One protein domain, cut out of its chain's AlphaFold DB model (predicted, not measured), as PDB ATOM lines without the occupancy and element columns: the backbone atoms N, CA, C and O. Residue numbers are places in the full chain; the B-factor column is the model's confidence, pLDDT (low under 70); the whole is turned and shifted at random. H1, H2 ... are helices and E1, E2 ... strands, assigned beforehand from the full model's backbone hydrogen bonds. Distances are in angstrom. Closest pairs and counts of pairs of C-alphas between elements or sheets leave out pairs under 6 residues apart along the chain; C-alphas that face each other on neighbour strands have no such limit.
ATOM      1  N   PRO A  64      11.376  44.090  -8.519       96.19
ATOM      2  CA  PRO A  64      10.482  43.032  -8.991       96.19
ATOM      3  C   PRO A  64      10.395  41.822  -8.057       96.19
ATOM      4  O   PRO A  64       9.439  41.059  -8.145       96.19
ATOM      5  N   LEU A  65      11.386  41.617  -7.185       96.50
ATOM      6  CA  LEU A  65      11.384  40.567  -6.169       96.50
ATOM      7  C   LEU A  65      11.632  41.195  -4.801       96.50
ATOM      8  O   LEU A  65      12.639  41.880  -4.609       96.50
ATOM      9  N   VAL A  66      10.741  40.931  -3.849       96.25
ATOM     10  CA  VAL A  66      10.829  41.461  -2.482       96.25
ATOM     11  C   VAL A  66      10.818  40.312  -1.489       96.25
ATOM     12  O   VAL A  66       9.955  39.442  -1.552       96.25
ATOM     13  N   ILE A  67      11.791  40.319  -0.577       97.44
ATOM     14  CA  ILE A  67      11.846  39.407   0.567       97.44
ATOM     15  C   ILE A  67      11.142  40.096   1.734       97.44
ATOM     16  O   ILE A  67      11.499  41.219   2.086       97.44
ATOM     17  N   VAL A  68      10.175  39.423   2.348       97.38
ATOM     18  CA  VAL A  68       9.491  39.928   3.539       97.38
ATOM     19  C   VAL A  68      10.445  39.871   4.724       97.38
ATOM     20  O   VAL A  68      10.949  38.807   5.086       97.38
ATOM     21  N   GLU A  69      10.695  41.024   5.334       95.12
ATOM     22  CA  GLU A  69      11.709  41.176   6.376       95.12
ATOM     23  C   GLU A  69      11.135  41.292   7.797       95.12
ATOM     24  O   GLU A  69      11.907  41.208   8.747       95.12
ATOM     25  N   SER A  70       9.822  41.420   7.977       94.44
ATOM     26  CA  SER A  70       9.155  41.564   9.281       94.44
ATOM     27  C   SER A  70       7.920  40.660   9.386       94.44
ATOM     28  O   SER A  70       7.540  39.991   8.428       94.44
ATOM     29  N   CYS A  71       7.294  40.636  10.564       96.06
ATOM     30  CA  CYS A  71       6.047  39.909  10.822       96.06
ATOM     31  C   CYS A  71       4.819  40.829  10.854       96.06
ATOM     32  O   CYS A  71       3.785  40.433  11.376       96.06
ATOM     33  N   SER A  72       4.910  42.049  10.313       96.06
ATOM     34  CA  SER A  72       3.826  43.044  10.368       96.06
ATOM     35  C   SER A  72       2.608  42.684   9.517       96.06
ATOM     36  O   SER A  72       1.569  43.304   9.669       96.06
ATOM     37  N   MET A  73       2.711  41.682   8.644       97.69
ATOM     38  CA  MET A  73       1.613  41.155   7.821       97.69
ATOM     39  C   MET A  73       1.288  39.693   8.156       97.69
ATOM     40  O   MET A  73       0.623  39.010   7.381       97.69
ATOM     41  N   TYR A  74       1.815  39.179   9.269       97.50
ATOM     42  CA  TYR A  74       1.659  37.783   9.661       97.50
ATOM     43  C   TYR A  74       0.301  37.542  10.316       97.50
ATOM     44  O   TYR A  74      -0.075  38.263  11.230       97.50
ATOM     45  N   HIS A  75      -0.420  36.515   9.875       96.44
ATOM     46  CA  HIS A  75      -1.598  36.017  10.583       96.44
ATOM     47  C   HIS A  75      -1.204  34.698  11.245       96.44
ATOM     48  O   HIS A  75      -0.758  33.767  10.572       96.44
ATOM     49  N   ASP A  76      -1.310  34.632  12.568       93.12
ATOM     50  CA  ASP A  76      -0.897  33.486  13.384       93.12
ATOM     51  C   ASP A  76      -1.936  32.348  13.407       93.12
ATOM     52  O   ASP A  76      -1.623  31.221  13.798       93.12
ATOM     53  N   LYS A  77      -3.165  32.634  12.964       94.00
ATOM     54  CA  LYS A  77      -4.337  31.746  13.013       94.00
ATOM     55  C   LYS A  77      -5.078  31.713  11.671       94.00
ATOM     56  O   LYS A  77      -4.680  32.345  10.696       94.00
ATOM     57  N   SER A  78      -6.169  30.944  11.609       96.00
ATOM     58  CA  SER A  78      -7.102  31.002  10.477       96.00
ATOM     59  C   SER A  78      -7.739  32.389  10.357       96.00
ATOM     60  O   SER A  78      -7.894  33.083  11.361       96.00
ATOM     61  N   PHE A  79      -8.163  32.756   9.144       97.19
ATOM     62  CA  PHE A  79      -8.807  34.042   8.862       97.19
ATOM     63  C   PHE A  79      -9.928  34.390   9.848       97.19
ATOM     64  O   PHE A  79      -9.941  35.490  10.385       97.19
ATOM     65  N   ASP A  80     -10.833  33.451  10.143       97.56
ATOM     66  CA  ASP A  80     -11.959  33.702  11.050       97.56
ATOM     67  C   ASP A  80     -11.518  34.063  12.474       97.56
ATOM     68  O   ASP A  80     -12.084  34.963  13.100       97.56
ATOM     69  N   LEU A  81     -10.503  33.363  12.988       96.81
ATOM     70  CA  LEU A  81      -9.967  33.606  14.325       96.81
ATOM     71  C   LEU A  81      -9.174  34.910  14.356       96.81
ATOM     72  O   LEU A  81      -9.374  35.722  15.253       96.81
ATOM     73  N   TRP A  82      -8.336  35.136  13.345       97.00
ATOM     74  CA  TRP A  82      -7.584  36.377  13.202       97.00
ATOM     75  C   TRP A  82      -8.517  37.594  13.094       97.00
ATOM     76  O   TRP A  82      -8.287  38.599  13.765       97.00
ATOM     77  N   TRP A  83      -9.610  37.489  12.328       97.81
ATOM     78  CA  TRP A  83     -10.620  38.545  12.203       97.81
ATOM     79  C   TRP A  83     -11.300  38.850  13.536       97.81
ATOM     80  O   TRP A  83     -11.534  40.010  13.850       97.81
ATOM     81  N   THR A  84     -11.588  37.829  14.343       97.12
ATOM     82  CA  THR A  84     -12.203  38.029  15.666       97.12
ATOM     83  C   THR A  84     -11.332  38.904  16.576       97.12
ATOM     84  O   THR A  84     -11.857  39.633  17.409       97.12
ATOM     85  N   GLU A  85     -10.010  38.849  16.407       94.56
ATOM     86  CA  GLU A  85      -9.048  39.596  17.225       94.56
ATOM     87  C   GLU A  85      -8.658  40.954  16.618       94.56
ATOM     88  O   GLU A  85      -8.390  41.895  17.357       94.56
ATOM     89  N   ASN A  86      -8.623  41.067  15.287       95.62
ATOM     90  CA  ASN A  86      -8.048  42.223  14.583       95.62
ATOM     91  C   ASN A  86      -9.065  43.002  13.730       95.62
ATOM     92  O   ASN A  86      -8.759  44.093  13.245       95.62
ATOM     93  N   GLY A  87     -10.257  42.442  13.514       96.75
ATOM     94  CA  GLY A  87     -11.266  42.932  12.574       96.75
ATOM     95  C   GLY A  87     -11.870  44.280  12.955       96.75
ATOM     96  O   GLY A  87     -12.104  45.094  12.067       96.75
ATOM     97  N   GLU A  88     -12.034  44.560  14.254       97.50
ATOM     98  CA  GLU A  88     -12.639  45.806  14.764       97.50
ATOM     99  C   GLU A  88     -11.976  47.056  14.156       97.50
ATOM    100  O   GLU A  88     -12.651  47.964  13.675       97.50
ATOM    101  N   TRP A  89     -10.642  47.054  14.038       97.38
ATOM    102  CA  TRP A  89      -9.895  48.171  13.451       97.38
ATOM    103  C   TRP A  89     -10.274  48.455  11.985       97.38
ATOM    104  O   TRP A  89     -10.254  49.611  11.539       97.38
ATOM    105  N   TYR A  90     -10.572  47.400  11.220       98.06
ATOM    106  CA  TYR A  90     -10.983  47.474   9.815       98.06
ATOM    107  C   TYR A  90     -12.458  47.846   9.683       98.06
ATOM    108  O   TYR A  90     -12.816  48.640   8.808       98.06
ATOM    109  N   GLU A  91     -13.303  47.326  10.571       98.06
ATOM    110  CA  GLU A  91     -14.731  47.638  10.622       98.06
ATOM    111  C   GLU A  91     -14.959  49.128  10.904       98.06
ATOM    112  O   GLU A  91     -15.724  49.770  10.179       98.06
ATOM    113  N   ASP A  92     -14.173  49.721  11.811       96.94
ATOM    114  CA  ASP A  92     -14.126  51.170  12.072       96.94
ATOM    115  C   ASP A  92     -13.799  52.015  10.822       96.94
ATOM    116  O   ASP A  92     -14.021  53.228  10.791       96.94
ATOM    117  N   ARG A  93     -13.259  51.386   9.773       96.12
ATOM    118  CA  ARG A  93     -12.891  51.999   8.487       96.12
ATOM    119  C   ARG A  93     -13.762  51.524   7.329       96.12
ATOM    120  O   ARG A  93     -13.386  51.682   6.169       96.12
ATOM    121  N   ASN A  94     -14.943  50.981   7.618       97.31
ATOM    122  CA  ASN A  94     -15.889  50.475   6.619       97.31
ATOM    123  C   ASN A  94     -15.301  49.358   5.731       97.31
ATOM    124  O   ASN A  94     -15.635  49.229   4.546       97.31
ATOM    125  N   ILE A  95     -14.408  48.545   6.295       98.06
ATOM    126  CA  ILE A  95     -13.910  47.313   5.685       98.06
ATOM    127  C   ILE A  95     -14.514  46.155   6.482       98.06
ATOM    128  O   ILE A  95     -14.014  45.788   7.539       98.06
ATOM    129  N   SER A  96     -15.626  45.610   5.986       98.25
ATOM    130  CA  SER A  96     -16.283  44.457   6.605       98.25
ATOM    131  C   SER A  96     -15.473  43.176   6.414       98.25
ATOM    132  O   SER A  96     -14.642  43.081   5.505       98.25
ATOM    133  N   LYS A  97     -15.780  42.158   7.224       98.44
ATOM    134  CA  LYS A  97     -15.202  40.816   7.090       98.44
ATOM    135  C   LYS A  97     -15.364  40.255   5.682       98.44
ATOM    136  O   LYS A  97     -14.380  39.832   5.086       98.44
ATOM    137  N   ASP A  98     -16.585  40.315   5.152       98.25
ATOM    138  CA  ASP A  98     -16.917  39.798   3.821       98.25
ATOM    139  C   ASP A  98     -16.073  40.487   2.742       98.25
ATOM    140  O   ASP A  98     -15.497  39.830   1.882       98.25
ATOM    141  N   LYS A  99     -15.908  41.813   2.846       97.94
ATOM    142  CA  LYS A  99     -15.066  42.585   1.927       97.94
ATOM    143  C   LYS A  99     -13.593  42.198   2.052       97.94
ATOM    144  O   LYS A  99     -12.908  42.059   1.044       97.94
ATOM    145  N   PHE A 100     -13.088  42.028   3.273       98.38
ATOM    146  CA  PHE A 100     -11.698  41.633   3.488       98.38
ATOM    147  C   PHE A 100     -11.425  40.211   2.991       98.38
ATOM    148  O   PHE A 100     -10.337  39.912   2.498       98.38
ATOM    149  N   GLU A 101     -12.418  39.330   3.075       97.75
ATOM    150  CA  GLU A 101     -12.313  37.955   2.608       97.75
ATOM    151  C   GLU A 101     -12.105  37.843   1.084       97.75
ATOM    152  O   GLU A 101     -11.560  36.843   0.596       97.75
ATOM    153  N   GLU A 102     -12.482  38.875   0.330       97.44
ATOM    154  CA  GLU A 102     -12.237  38.986  -1.109       97.44
ATOM    155  C   GLU A 102     -10.811  39.461  -1.434       97.44
ATOM    156  O   GLU A 102     -10.344  39.310  -2.565       97.44
ATOM    157  N   TYR A 103     -10.084  40.011  -0.457       96.94
ATOM    158  CA  TYR A 103      -8.754  40.558  -0.693       96.94
ATOM    159  C   TYR A 103      -7.721  39.479  -1.005       96.94
ATOM    160  O   TYR A 103      -7.641  38.407  -0.394       96.94
ATOM    161  N   ASN A 104      -6.815  39.827  -1.918       94.44
ATOM    162  CA  ASN A 104      -5.592  39.066  -2.098       94.44
ATOM    163  C   ASN A 104      -4.794  39.063  -0.786       94.44
ATOM    164  O   ASN A 104      -4.739  40.056  -0.056       94.44
ATOM    165  N   LEU A 105      -4.147  37.933  -0.494       95.94
ATOM    166  CA  LEU A 105      -3.346  37.759   0.721       95.94
ATOM    167  C   LEU A 105      -4.154  37.968   2.018       95.94
ATOM    168  O   LEU A 105      -3.603  38.439   3.007       95.94
ATOM    169  N   LYS A 106      -5.445  37.609   2.037       96.75
ATOM    170  CA  LYS A 106      -6.313  37.706   3.229       96.75
ATOM    171  C   LYS A 106      -5.836  36.941   4.468       96.75
ATOM    172  O   LYS A 106      -6.273  37.255   5.557       96.75
ATOM    173  N   ASN A 107      -4.958  35.952   4.293       96.62
ATOM    174  CA  ASN A 107      -4.342  35.174   5.378       96.62
ATOM    175  C   ASN A 107      -2.931  35.680   5.732       96.62
ATOM    176  O   ASN A 107      -2.107  34.923   6.249       96.62
ATOM    177  N   GLY A 108      -2.595  36.904   5.326       96.44
ATOM    178  CA  GLY A 108      -1.273  37.471   5.532       96.44
ATOM    179  C   GLY A 108      -0.143  36.690   4.849       96.44
ATOM    180  O   GLY A 108      -0.327  35.870   3.936       96.44
ATOM    181  N   PHE A 109       1.077  36.977   5.286       97.38
ATOM    182  CA  PHE A 109       2.292  36.306   4.832       97.38
ATOM    183  C   PHE A 109       3.402  36.401   5.878       97.38
ATOM    184  O   PHE A 109       3.361  37.218   6.795       97.38
ATOM    185  N   SER A 110       4.392  35.520   5.761       97.06
ATOM    186  CA  SER A 110       5.420  35.347   6.786       97.06
ATOM    187  C   SER A 110       6.729  36.026   6.413       97.06
ATOM    188  O   SER A 110       7.084  36.167   5.240       97.06
ATOM    189  N   LYS A 111       7.509  36.378   7.439       97.31
ATOM    190  CA  LYS A 111       8.913  36.750   7.260       97.31
ATOM    191  C   LYS A 111       9.646  35.653   6.483       97.31
ATOM    192  O   LYS A 111       9.569  34.475   6.831       97.31
ATOM    193  N   GLY A 112      10.390  36.066   5.461       97.50
ATOM    194  CA  GLY A 112      11.127  35.196   4.549       97.50
ATOM    195  C   GLY A 112      10.355  34.750   3.312       97.50
ATOM    196  O   GLY A 112      10.951  34.095   2.459       97.50
ATOM    197  N   ASP A 113       9.083  35.115   3.162       98.25
ATOM    198  CA  ASP A 113       8.384  34.946   1.889       98.25
ATOM    199  C   ASP A 113       9.016  35.843   0.813       98.25
ATOM    200  O   ASP A 113       9.481  36.950   1.101       98.25
ATOM    201  N   ILE A 114       9.047  35.361  -0.431       98.12
ATOM    202  CA  ILE A 114       9.440  36.153  -1.601       98.12
ATOM    203  C   ILE A 114       8.210  36.421  -2.452       98.12
ATOM    204  O   ILE A 114       7.526  35.480  -2.855       98.12
ATOM    205  N   PHE A 115       7.968  37.686  -2.776       98.00
ATOM    206  CA  PHE A 115       6.921  38.090  -3.708       98.00
ATOM    207  C   PHE A 115       7.503  38.541  -5.036       98.00
ATOM    208  O   PHE A 115       8.480  39.293  -5.064       98.00
ATOM    209  N   LEU A 116       6.843  38.142  -6.125       97.62
ATOM    210  CA  LEU A 116       6.916  38.894  -7.369       97.62
ATOM    211  C   LEU A 116       6.062  40.157  -7.220       97.62
ATOM    212  O   LEU A 116       4.893  40.093  -6.825       97.62
ATOM    213  N   VAL A 117       6.657  41.291  -7.558       97.75
ATOM    214  CA  VAL A 117       6.066  42.624  -7.462       97.75
ATOM    215  C   VAL A 117       5.944  43.209  -8.859       97.75
ATOM    216  O   VAL A 117       6.840  43.055  -9.688       97.75
ATOM    217  N   THR A 118       4.839  43.895  -9.118       97.44
ATOM    218  CA  THR A 118       4.601  44.637 -10.358       97.44
ATOM    219  C   THR A 118       4.409  46.115 -10.066       97.44
ATOM    220  O   THR A 118       4.279  46.538  -8.917       97.44
ATOM    221  N   ARG A 119       4.406  46.936 -11.114       97.12
ATOM    222  CA  ARG A 119       4.038  48.346 -11.002       97.12
ATOM    223  C   ARG A 119       2.675  48.485 -10.320       97.12
ATOM    224  O   ARG A 119       1.709  47.855 -10.741       97.12
ATOM    225  N   ALA A 120       2.594  49.361  -9.323       95.25
ATOM    226  CA  ALA A 120       1.340  49.700  -8.664       95.25
ATOM    227  C   ALA A 120       0.507  50.622  -9.571       95.25
ATOM    228  O   ALA A 120       0.612  51.843  -9.508       95.25
ATOM    229  N   LYS A 121      -0.253  50.026 -10.492       92.00
ATOM    230  CA  LYS A 121      -1.325  50.702 -11.233       92.00
ATOM    231  C   LYS A 121      -2.661  50.314 -10.614       92.00
ATOM    232  O   LYS A 121      -2.761  49.196 -10.117       92.00
ATOM    233  N   ASP A 122      -3.631  51.226 -10.683       93.56
ATOM    234  CA  ASP A 122      -5.016  50.980 -10.270       93.56
ATOM    235  C   ASP A 122      -5.074  50.388  -8.851       93.56
ATOM    236  O   ASP A 122      -5.480  49.250  -8.638       93.56
ATOM    237  N   ILE A 123      -4.523  51.140  -7.890       97.00
ATOM    238  CA  ILE A 123      -4.448  50.722  -6.487       97.00
ATOM    239  C   ILE A 123      -5.855  50.740  -5.892       97.00
ATOM    240  O   ILE A 123      -6.544  51.759  -5.950       97.00
ATOM    241  N   GLU A 124      -6.243  49.630  -5.277       97.62
ATOM    242  CA  GLU A 124      -7.542  49.424  -4.648       97.62
ATOM    243  C   GLU A 124      -7.386  49.139  -3.147       97.62
ATOM    244  O   GLU A 124      -6.342  48.679  -2.673       97.62
ATOM    245  N   ILE A 125      -8.445  49.398  -2.375       98.31
ATOM    246  CA  ILE A 125      -8.486  49.020  -0.956       98.31
ATOM    247  C   ILE A 125      -8.374  47.495  -0.853       98.31
ATOM    248  O   ILE A 125      -9.123  46.775  -1.509       98.31
ATOM    249  N   GLY A 126      -7.467  47.017  -0.000       97.94
ATOM    250  CA  GLY A 126      -7.173  45.596   0.173       97.94
ATOM    251  C   GLY A 126      -5.912  45.121  -0.546       97.94
ATOM    252  O   GLY A 126      -5.370  44.072  -0.184       97.94
ATOM    253  N   ASP A 127      -5.387  45.900  -1.495       98.25
ATOM    254  CA  ASP A 127      -4.100  45.619  -2.127       98.25
ATOM    255  C   ASP A 127      -2.953  45.654  -1.126       98.25
ATOM    256  O   ASP A 127      -2.953  46.457  -0.205       98.25
ATOM    257  N   THR A 128      -1.918  44.841  -1.333       98.31
ATOM    258  CA  THR A 128      -0.651  44.992  -0.608       98.31
ATOM    259  C   THR A 128       0.369  45.683  -1.506       98.31
ATOM    260  O   THR A 128       0.705  45.192  -2.589       98.31
ATOM    261  N   ILE A 129       0.865  46.833  -1.057       98.50
ATOM    262  CA  ILE A 129       1.812  47.661  -1.806       98.50
ATOM    263  C   ILE A 129       3.148  47.761  -1.083       98.50
ATOM    264  O   ILE A 129       3.225  47.642   0.137       98.50
ATOM    265  N   ILE A 130       4.201  47.991  -1.862       98.31
ATOM    266  CA  ILE A 130       5.544  48.272  -1.387       98.31
ATOM    267  C   ILE A 130       5.800  49.764  -1.564       98.31
ATOM    268  O   ILE A 130       5.733  50.264  -2.687       98.31
ATOM    269  N   PHE A 131       6.131  50.466  -0.486       97.81
ATOM    270  CA  PHE A 131       6.413  51.901  -0.501       97.81
ATOM    271  C   PHE A 131       7.616  52.255   0.376       97.81
ATOM    272  O   PHE A 131       7.995  51.502   1.270       97.81
ATOM    273  N   LEU A 132       8.246  53.394   0.100       97.56
ATOM    274  CA  LEU A 132       9.356  53.922   0.889       97.56
ATOM    275  C   LEU A 132       8.820  54.821   2.006       97.56
ATOM    276  O   LEU A 132       8.132  55.801   1.729       97.56
ATOM    277  N   SER A 133       9.177  54.533   3.257       96.19
ATOM    278  CA  SER A 133       8.818  55.380   4.403       96.19
ATOM    279  C   SER A 133       9.876  55.313   5.514       96.19
ATOM    280  O   SER A 133      10.844  54.546   5.439       96.19
ATOM    281  N   GLY A 134       9.725  56.171   6.522       93.50
ATOM    282  CA  GLY A 134      10.653  56.319   7.643       93.50
ATOM    283  C   GLY A 134      11.954  57.063   7.317       93.50
ATOM    284  O   GLY A 134      12.242  57.411   6.167       93.50
ATOM    285  N   ASN A 135      12.777  57.296   8.344       90.81
ATOM    286  CA  ASN A 135      14.036  58.053   8.231       90.81
ATOM    287  C   ASN A 135      15.012  57.429   7.228       90.81
ATOM    288  O   ASN A 135      15.676  58.130   6.470       90.81
ATOM    289  N   ALA A 136      15.091  56.097   7.224       89.25
ATOM    290  CA  ALA A 136      15.984  55.346   6.352       89.25
ATOM    291  C   ALA A 136      15.396  55.084   4.953       89.25
ATOM    292  O   ALA A 136      16.054  54.419   4.156       89.25
ATOM    293  N   GLN A 137      14.179  55.577   4.664       93.50
ATOM    294  CA  GLN A 137      13.461  55.355   3.402       93.50
ATOM    295  C   GLN A 137      13.496  53.874   2.999       93.50
ATOM    296  O   GLN A 137      13.923  53.516   1.902       93.50
ATOM    297  N   ARG A 138      13.122  52.992   3.931       92.38
ATOM    298  CA  ARG A 138      13.151  51.543   3.696       92.38
ATOM    299  C   ARG A 138      11.864  51.112   2.992       92.38
ATOM    300  O   ARG A 138      10.818  51.698   3.266       92.38
ATOM    301  N   PRO A 139      11.918  50.094   2.117       96.12
ATOM    302  CA  PRO A 139      10.715  49.476   1.578       96.12
ATOM    303  C   PRO A 139       9.874  48.846   2.694       96.12
ATOM    304  O   PRO A 139      10.385  48.057   3.490       96.12
ATOM    305  N   ILE A 140       8.588  49.173   2.716       97.19
ATOM    306  CA  ILE A 140       7.565  48.638   3.617       97.19
ATOM    307  C   ILE A 140       6.482  48.008   2.758       97.19
ATOM    308  O   ILE A 140       6.138  48.568   1.724       97.19
ATOM    309  N   ILE A 141       5.970  46.852   3.171       98.06
ATOM    310  CA  ILE A 141       5.004  46.053   2.416       98.06
ATOM    311  C   ILE A 141       3.728  45.868   3.236       98.06
ATOM    312  O   ILE A 141       3.675  44.969   4.064       98.06
ATOM    313  N   HIS A 142       2.719  46.712   3.027       98.44
ATOM    314  CA  HIS A 142       1.497  46.739   3.845       98.44
ATOM    315  C   HIS A 142       0.228  46.878   3.004       98.44
ATOM    316  O   HIS A 142       0.286  47.214   1.816       98.44
ATOM    317  N   ARG A 143      -0.921  46.586   3.622       98.44
ATOM    318  CA  ARG A 143      -2.228  46.591   2.964       98.44
ATOM    319  C   ARG A 143      -2.804  47.991   2.876       98.44
ATOM    320  O   ARG A 143      -2.787  48.707   3.866       98.44
ATOM    321  N   VAL A 144      -3.350  48.356   1.725       98.62
ATOM    322  CA  VAL A 144      -4.055  49.613   1.482       98.62
ATOM    323  C   VAL A 144      -5.407  49.597   2.188       98.62
ATOM    324  O   VAL A 144      -6.195  48.667   2.010       98.62
ATOM    325  N   VAL A 145      -5.676  50.644   2.963       98.50
ATOM    326  CA  VAL A 145      -6.888  50.792   3.789       98.50
ATOM    327  C   VAL A 145      -7.697  52.047   3.446       98.50
ATOM    328  O   VAL A 145      -8.893  52.083   3.715       98.50
ATOM    329  N   SER A 146      -7.080  53.039   2.797       98.12
ATOM    330  CA  SER A 146      -7.731  54.232   2.233       98.12
ATOM    331  C   SER A 146      -7.024  54.650   0.940       98.12
ATOM    332  O   SER A 146      -5.869  54.276   0.723       98.12
ATOM    333  N   LEU A 147      -7.720  55.396   0.077       97.62
ATOM    334  CA  LEU A 147      -7.201  55.883  -1.211       97.62
ATOM    335  C   LEU A 147      -7.066  57.412  -1.291       97.62
ATOM    336  O   LEU A 147      -6.371  57.898  -2.184       97.62
ATOM    337  N   ASP A 148      -7.693  58.161  -0.380       95.12
ATOM    338  CA  ASP A 148      -7.639  59.626  -0.349       95.12
ATOM    339  C   ASP A 148      -7.457  60.163   1.089       95.12
ATOM    340  O   ASP A 148      -8.447  60.390   1.790       95.12
ATOM    341  N   PRO A 149      -6.206  60.332   1.563       96.62
ATOM    342  CA  PRO A 149      -4.952  59.943   0.905       96.62
ATOM    343  C   PRO A 149      -4.761  58.416   0.865       96.62
ATOM    344  O   PRO A 149      -5.494  57.664   1.509       96.62
ATOM    345  N   ILE A 150      -3.751  57.936   0.124       98.25
ATOM    346  CA  ILE A 150      -3.383  56.517   0.210       98.25
ATOM    347  C   ILE A 150      -2.840  56.230   1.600       98.25
ATOM    348  O   ILE A 150      -1.815  56.777   2.011       98.25
ATOM    349  N   GLU A 151      -3.503  55.303   2.272       98.50
ATOM    350  CA  GLU A 151      -3.142  54.824   3.592       98.50
ATOM    351  C   GLU A 151      -2.870  53.330   3.555       98.50
ATOM    352  O   GLU A 151      -3.551  52.591   2.840       98.50
ATOM    353  N   THR A 152      -1.923  52.862   4.369       98.56
ATOM    354  CA  THR A 152      -1.715  51.423   4.570       98.56
ATOM    355  C   THR A 152      -1.744  51.025   6.034       98.56
ATOM    356  O   THR A 152      -1.769  51.872   6.921       98.56
ATOM    357  N   LYS A 153      -1.751  49.719   6.287       98.12
ATOM    358  CA  LYS A 153      -1.557  49.139   7.605       98.12
ATOM    359  C   LYS A 153      -0.885  47.774   7.496       98.12
ATOM    360  O   LYS A 153      -1.226  46.969   6.631       98.12
ATOM    361  N   GLY A 154       0.057  47.513   8.400       98.00
ATOM    362  CA  GLY A 154       0.502  46.154   8.690       98.00
ATOM    363  C   GLY A 154      -0.603  45.384   9.408       98.00
ATOM    364  O   GLY A 154      -1.026  45.794  10.496       98.00
ATOM    365  N   ASP A 155      -1.074  44.294   8.801       97.75
ATOM    366  CA  ASP A 155      -2.191  43.502   9.314       97.75
ATOM    367  C   ASP A 155      -1.979  43.031  10.765       97.75
ATOM    368  O   ASP A 155      -2.926  43.014  11.537       97.75
ATOM    369  N   ASN A 156      -0.739  42.730  11.148       96.56
ATOM    370  CA  ASN A 156      -0.342  42.261  12.480       96.56
ATOM    371  C   ASN A 156       0.160  43.378  13.414       96.56
ATOM    372  O   ASN A 156       0.765  43.115  14.449       96.56
ATOM    373  N   ASN A 157       0.022  44.641  13.017       95.62
ATOM    374  CA  ASN A 157       0.294  45.754  13.921       95.62
ATOM    375  C   ASN A 157      -0.978  46.047  14.734       95.62
ATOM    376  O   ASN A 157      -2.072  45.938  14.198       95.62
ATOM    377  N   ASP A 158      -0.884  46.553  15.961       92.56
ATOM    378  CA  ASP A 158      -2.099  46.940  16.715       92.56
ATOM    379  C   ASP A 158      -2.786  48.187  16.129       92.56
ATOM    380  O   ASP A 158      -3.958  48.473  16.350       92.56
ATOM    381  N   ARG A 159      -2.023  48.990  15.386       94.69
ATOM    382  CA  ARG A 159      -2.445  50.277  14.833       94.69
ATOM    383  C   ARG A 159      -1.633  50.619  13.596       94.69
ATOM    384  O   ARG A 159      -0.631  49.972  13.302       94.69
ATOM    385  N   GLN A 160      -2.076  51.647  12.894       96.75
ATOM    386  CA  GLN A 160      -1.328  52.268  11.813       96.75
ATOM    387  C   GLN A 160      -0.145  53.072  12.373       96.75
ATOM    388  O   GLN A 160      -0.239  53.704  13.435       96.75
ATOM    389  N   PHE A 161       0.985  53.039  11.679       97.38
ATOM    390  CA  PHE A 161       2.164  53.812  12.035       97.38
ATOM    391  C   PHE A 161       2.052  55.268  11.575       97.38
ATOM    392  O   PHE A 161       1.612  55.578  10.473       97.38
ATOM    393  N   THR A 162       2.488  56.166  12.452       96.62
ATOM    394  CA  THR A 162       2.617  57.605  12.228       96.62
ATOM    395  C   THR A 162       4.018  58.037  12.637       96.62
ATOM    396  O   THR A 162       4.655  57.395  13.475       96.62
ATOM    397  N   GLN A 163       4.489  59.180  12.143       94.75
ATOM    398  CA  GLN A 163       5.846  59.667  12.434       94.75
ATOM    399  C   GLN A 163       6.170  59.812  13.932       94.75
ATOM    400  O   GLN A 163       7.340  59.872  14.306       94.75
ATOM    401  N   THR A 164       5.151  59.891  14.791       95.62
ATOM    402  CA  THR A 164       5.293  60.088  16.237       95.62
ATOM    403  C   THR A 164       5.180  58.801  17.047       95.62
ATOM    404  O   THR A 164       5.464  58.822  18.243       95.62
ATOM    405  N   ASN A 165       4.765  57.687  16.438       95.81
ATOM    406  CA  ASN A 165       4.352  56.500  17.179       95.81
ATOM    407  C   ASN A 165       5.252  55.266  17.010       95.81
ATOM    408  O   ASN A 165       4.965  54.225  17.604       95.81
ATOM    409  N   ASN A 166       6.328  55.395  16.233       94.06
ATOM    410  CA  ASN A 166       7.334  54.364  16.006       94.06
ATOM    411  C   ASN A 166       8.734  54.991  15.858       94.06
ATOM    412  O   ASN A 166       8.877  56.134  15.424       94.06
ATOM    413  N   ALA A 167       9.777  54.235  16.214       91.19
ATOM    414  CA  ALA A 167      11.157  54.731  16.254       91.19
ATOM    415  C   ALA A 167      11.714  55.116  14.870       91.19
ATOM    416  O   ALA A 167      12.523  56.039  14.752       91.19
ATOM    417  N   GLU A 168      11.250  54.443  13.817       91.19
ATOM    418  CA  GLU A 168      11.709  54.650  12.442       91.19
ATOM    419  C   GLU A 168      11.031  55.847  11.756       91.19
ATOM    420  O   GLU A 168      11.394  56.194  10.630       91.19
ATOM    421  N   LYS A 169      10.083  56.510  12.438       95.06
ATOM    422  CA  LYS A 169       9.230  57.585  11.904       95.06
ATOM    423  C   LYS A 169       8.509  57.191  10.611       95.06
ATOM    424  O   LYS A 169       8.351  58.005   9.704       95.06
ATOM    425  N   ILE A 170       8.110  55.927  10.515       95.81
ATOM    426  CA  ILE A 170       7.257  55.421   9.443       95.81
ATOM    427  C   ILE A 170       5.916  56.144   9.525       95.81
ATOM    428  O   ILE A 170       5.342  56.264  10.606       95.81
ATOM    429  N   ASP A 171       5.436  56.609   8.381       96.94
ATOM    430  CA  ASP A 171       4.099  57.160   8.216       96.94
ATOM    431  C   ASP A 171       3.329  56.309   7.211       96.94
ATOM    432  O   ASP A 171       3.798  56.094   6.088       96.94
ATOM    433  N   GLU A 172       2.183  55.798   7.643       97.88
ATOM    434  CA  GLU A 172       1.266  54.988   6.845       97.88
ATOM    435  C   GLU A 172      -0.051  55.718   6.558       97.88
ATOM    436  O   GLU A 172      -0.900  55.164   5.868       97.88
ATOM    437  N   THR A 173      -0.213  56.941   7.080       97.88
ATOM    438  CA  THR A 173      -1.443  57.747   6.985       97.88
ATOM    439  C   THR A 173      -1.510  58.613   5.728       97.88
ATOM    440  O   THR A 173      -2.539  59.207   5.424       97.88
ATOM    441  N   ASN A 174      -0.400  58.733   5.001       97.38
ATOM    442  CA  ASN A 174      -0.334  59.450   3.736       97.38
ATOM    443  C   ASN A 174       0.892  58.978   2.955       97.38
ATOM    444  O   ASN A 174       2.019  59.364   3.270       97.38
ATOM    445  N   ILE A 175       0.677  58.128   1.954       97.94
ATOM    446  CA  ILE A 175       1.734  57.557   1.117       97.94
ATOM    447  C   ILE A 175       1.735  58.285  -0.230       97.94
ATOM    448  O   ILE A 175       0.850  58.050  -1.060       97.94
ATOM    449  N   PRO A 176       2.733  59.147  -0.492       96.25
ATOM    450  CA  PRO A 176       2.851  59.819  -1.776       96.25
ATOM    451  C   PRO A 176       3.050  58.816  -2.916       96.25
ATOM    452  O   PRO A 176       3.783  57.837  -2.775       96.25
ATOM    453  N   GLN A 177       2.447  59.084  -4.076       94.75
ATOM    454  CA  GLN A 177       2.528  58.203  -5.250       94.75
ATOM    455  C   GLN A 177       3.969  57.923  -5.699       94.75
ATOM    456  O   GLN A 177       4.287  56.811  -6.110       94.75
ATOM    457  N   ASP A 178       4.866  58.906  -5.588       95.38
ATOM    458  CA  ASP A 178       6.285  58.772  -5.935       95.38
ATOM    459  C   ASP A 178       7.070  57.881  -4.959       95.38
ATOM    460  O   ASP A 178       8.169  57.426  -5.281       95.38
ATOM    461  N   LYS A 179       6.509  57.604  -3.776       97.06
ATOM    462  CA  LYS A 179       7.078  56.678  -2.791       97.06
ATOM    463  C   LYS A 179       6.627  55.239  -2.998       97.06
ATOM    464  O   LYS A 179       7.220  54.348  -2.392       97.06
ATOM    465  N   ILE A 180       5.630  54.991  -3.845       97.88
ATOM    466  CA  ILE A 180       5.131  53.644  -4.134       97.88
ATOM    467  C   ILE A 180       6.049  52.973  -5.159       97.88
ATOM    468  O   ILE A 180       6.209  53.428  -6.289       97.88
ATOM    469  N   ILE A 181       6.649  51.856  -4.759       97.31
ATOM    470  CA  ILE A 181       7.570  51.071  -5.584       97.31
ATOM    471  C   ILE A 181       6.803  50.068  -6.449       97.31
ATOM    472  O   ILE A 181       7.147  49.841  -7.612       97.31
ATOM    473  N   GLY A 182       5.775  49.436  -5.884       97.62
ATOM    474  CA  GLY A 182       5.026  48.392  -6.572       97.62
ATOM    475  C   GLY A 182       3.916  47.774  -5.733       97.62
ATOM    476  O   GLY A 182       3.711  48.144  -4.583       97.62
ATOM    477  N   LYS A 183       3.197  46.829  -6.330       97.38
ATOM    478  CA  LYS A 183       2.102  46.055  -5.739       97.38
ATOM    479  C   LYS A 183       2.467  44.574  -5.787       97.38
ATOM    480  O   LYS A 183       3.039  44.105  -6.774       97.38
ATOM    481  N   THR A 184       2.176  43.836  -4.722       96.62
ATOM    482  CA  THR A 184       2.415  42.387  -4.697       96.62
ATOM    483  C   THR A 184       1.510  41.675  -5.691       96.62
ATOM    484  O   THR A 184       0.322  41.984  -5.787       96.62
ATOM    485  N   THR A 185       2.040  40.663  -6.365       93.69
ATOM    486  CA  THR A 185       1.225  39.710  -7.127       93.69
ATOM    487  C   THR A 185       0.815  38.516  -6.257       93.69
ATOM    488  O   THR A 185       1.245  38.381  -5.110       93.69
ATOM    489  N   LEU A 186       0.031  37.597  -6.826       91.19
ATOM    490  CA  LEU A 186      -0.271  36.300  -6.209       91.19
ATOM    491  C   LEU A 186       0.905  35.309  -6.257       91.19
ATOM    492  O   LEU A 186       0.853  34.261  -5.612       91.19
ATOM    493  N   ILE A 187       1.971  35.616  -7.005       95.50
ATOM    494  CA  ILE A 187       3.156  34.763  -7.088       95.50
ATOM    495  C   ILE A 187       4.013  35.008  -5.843       95.50
ATOM    496  O   ILE A 187       4.773  35.977  -5.752       95.50
ATOM    497  N   ARG A 188       3.872  34.086  -4.890       95.75
ATOM    498  CA  ARG A 188       4.591  34.036  -3.616       95.75
ATOM    499  C   ARG A 188       5.368  32.732  -3.505       95.75
ATOM    500  O   ARG A 188       4.804  31.663  -3.725       95.75
ATOM    501  N   ILE A 189       6.625  32.813  -3.084       97.19
ATOM    502  CA  ILE A 189       7.443  31.652  -2.725       97.19
ATOM    503  C   ILE A 189       7.673  31.686  -1.211       97.19
ATOM    504  O   ILE A 189       8.478  32.500  -0.744       97.19
ATOM    505  N   PRO A 190       6.969  30.844  -0.432       96.69
ATOM    506  CA  PRO A 190       7.081  30.858   1.018       96.69
ATOM    507  C   PRO A 190       8.492  30.522   1.496       96.69
ATOM    508  O   PRO A 190       9.134  29.619   0.959       96.69
ATOM    509  N   PHE A 191       8.963  31.240   2.514       96.56
ATOM    510  CA  PHE A 191      10.221  31.006   3.236       96.56
ATOM    511  C   PHE A 191      11.540  30.983   2.431       96.56
ATOM    512  O   PHE A 191      12.605  30.919   3.046       96.56
ATOM    513  N   LEU A 192      11.540  31.083   1.098       97.75
ATOM    514  CA  LEU A 192      12.771  31.028   0.290       97.75
ATOM    515  C   LEU A 192      13.756  32.161   0.634       97.75
ATOM    516  O   LEU A 192      14.972  31.992   0.549       97.75
ATOM    517  N   GLY A 193      13.247  33.301   1.098       97.19
ATOM    518  CA  GLY A 193      14.048  34.425   1.569       97.19
ATOM    519  C   GLY A 193      14.930  34.091   2.775       97.19
ATOM    520  O   GLY A 193      15.945  34.759   2.979       97.19
ATOM    521  N   TRP A 194      14.628  33.031   3.533       97.12
ATOM    522  CA  TRP A 194      15.458  32.595   4.662       97.12
ATOM    523  C   TRP A 194      16.865  32.160   4.268       97.12
ATOM    524  O   TRP A 194      17.774  32.306   5.086       97.12
ATOM    525  N   VAL A 195      17.075  31.754   3.009       96.50
ATOM    526  CA  VAL A 195      18.417  31.512   2.454       96.50
ATOM    527  C   VAL A 195      19.309  32.748   2.618       96.50
ATOM    528  O   VAL A 195      20.496  32.617   2.894       96.50
ATOM    529  N   LYS A 196      18.736  33.955   2.509       95.19
ATOM    530  CA  LYS A 196      19.423  35.220   2.805       95.19
ATOM    531  C   LYS A 196      19.306  35.584   4.286       95.19
ATOM    532  O   LYS A 196      20.310  35.935   4.902       95.19
ATOM    533  N   LEU A 197      18.093  35.560   4.847       95.31
ATOM    534  CA  LEU A 197      17.825  36.161   6.160       95.31
ATOM    535  C   LEU A 197      18.621  35.512   7.294       95.31
ATOM    536  O   LEU A 197      19.056  36.233   8.185       95.31
ATOM    537  N   VAL A 198      18.899  34.205   7.236       95.81
ATOM    538  CA  VAL A 198      19.647  33.494   8.289       95.81
ATOM    539  C   VAL A 198      20.989  34.157   8.637       95.81
ATOM    540  O   VAL A 198      21.379  34.177   9.802       95.81
ATOM    541  N   PHE A 199      21.660  34.778   7.662       95.69
ATOM    542  CA  PHE A 199      22.933  35.473   7.873       95.69
ATOM    543  C   PHE A 199      22.781  36.843   8.554       95.69
ATOM    544  O   PHE A 199      23.724  37.325   9.178       95.69
ATOM    545  N   PHE A 200      21.607  37.470   8.459       93.25
ATOM    546  CA  PHE A 200      21.318  38.790   9.036       93.25
ATOM    547  C   PHE A 200      20.592  38.713  10.382       93.25
ATOM    548  O   PHE A 200      20.638  39.657  11.167       93.25
ATOM    549  N   GLU A 201      19.945  37.592  10.686       93.38
ATOM    550  CA  GLU A 201      19.188  37.389  11.925       93.38
ATOM    551  C   GLU A 201      19.994  37.613  13.216       93.38
ATOM    552  O   GLU A 201      19.461  38.242  14.134       93.38
ATOM    553  N   PRO A 202      21.282  37.224  13.316       94.19
ATOM    554  CA  PRO A 202      22.091  37.539  14.494       94.19
ATOM    555  C   PRO A 202      22.260  39.043  14.763       94.19
ATOM    556  O   PRO A 202      22.530  39.419  15.906       94.19
TER     557      PRO A 202
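This is residues 64 to 202 of the 214 residues of an uncharacterized protein of Candidatus Pacearchaeota archaeon CG10_big_fil_rev_8_21_14_0_10_31_9 (UniProt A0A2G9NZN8). One strongly twisted sheet of six antiparallel strands is rolled partway toward a barrel but stays open, its two longest strands, E4 and E6, bending sharply. A loose group of three short helices, H1, H2 and H3, lies at one end of the longest axis, and the short helix H4 with the last printed residues lies at the opposite end. The printed part has 139 residues, with the named elements E1, H1, H2, H3, E2, E3, E4, E5, E6 and H4 along the chain; the sheet's order is E1, E2, E6, E3, E4, E5. The class is mixed, helices and strands, with under half of the residues, 59 of 139, in named elements. The whole is compact, with a radius of gyration of the C-alphas of 14.4 A, and spans 41 by 32 by 30 A.

The sheet runs, strand beside strand, through E1, residues 65 to 67, E2, residues 114 to 118, E6, residues 180 to 189, E3, residues 128 to 133, E4, residues 138 to 147, and E5, residues 150 to 153. E1 and E5 are its edge strands, and they are apart. From edge to edge the strands' lines turn by 142 degrees. E4 bends by 79 degrees at residue 143, and its pairing is staggered: residues 138 to 143 pair with E3 and residues 143 to 147 with E5. E6 bends by 84 degrees at residue 186, pairing with E3 over residues 180 to 183 and with E2 over residues 183 to 189. E3 and E4 form a hairpin, antiparallel at 122 degrees, with N 131 and O 140 2.9 A apart, within hydrogen-bond range. E4 and E5 form another hairpin at 113 degrees, with N 145 and O 151 2.9 A apart. E3, E4 and E5 are a meander, each strand the antiparallel neighbour of the one before; with E6 they make a Greek key, in which the first strand, E3, is also the antiparallel neighbour of the fourth. Between E6 and E3, at 137 degrees, N 130 and O 182 are 2.8 A apart. Between E2 and E6, at 131 degrees, N 183 and O 118 are 2.8 A apart. Between E1 and E2, at 142 degrees, N 115 and O 66 are 2.9 A apart. H1, residues 79 to 86, and H2, residues 88 to 91, meet only through their link. H3, residues 97 to 101, is close to H1 but not clearly touching it; their closest C-alphas, those of Trp 83 and Lys 97, are 7.2 A apart. H3 is likewise close to H2 but not clearly touching it, with the C-alphas of Glu 91 and Lys 97 closest at 7.7 A. H1, H2 and H3 are not on the sheet. H4, residues 194 to 197, is only just not on it, with 4 pairs of C-alphas within 10 A. Each O i to N i+4 pair is within hydrogen-bond range in H1 and H3, while H2 and H4 are too short for such a pair.

E6 is 22.2 A from first to last C-alpha, E4 21.4 A, E3 14.9 A, E2 13.1 A and E5 10.6 A; E1 begins at C-alpha 65, (11.384, 40.567, -6.169). H1, the longest helix, is 10.0 A long and begins at C-alpha 79, (-8.807, 34.042, 8.862). H2 and H3 are shorter, and H4 ends at C-alpha 197, (17.825, 36.161, 6.160).

The two C-alphas farthest apart, those of Asn 94 and Phe 199, are 41.6 A apart. The printed part has no cut. The long links are E1 to H1, H3 to E2 and E5 to E6, the last with 26 residues. The mean pLDDT of the printed part is 96.4, and no printed residue is under 70.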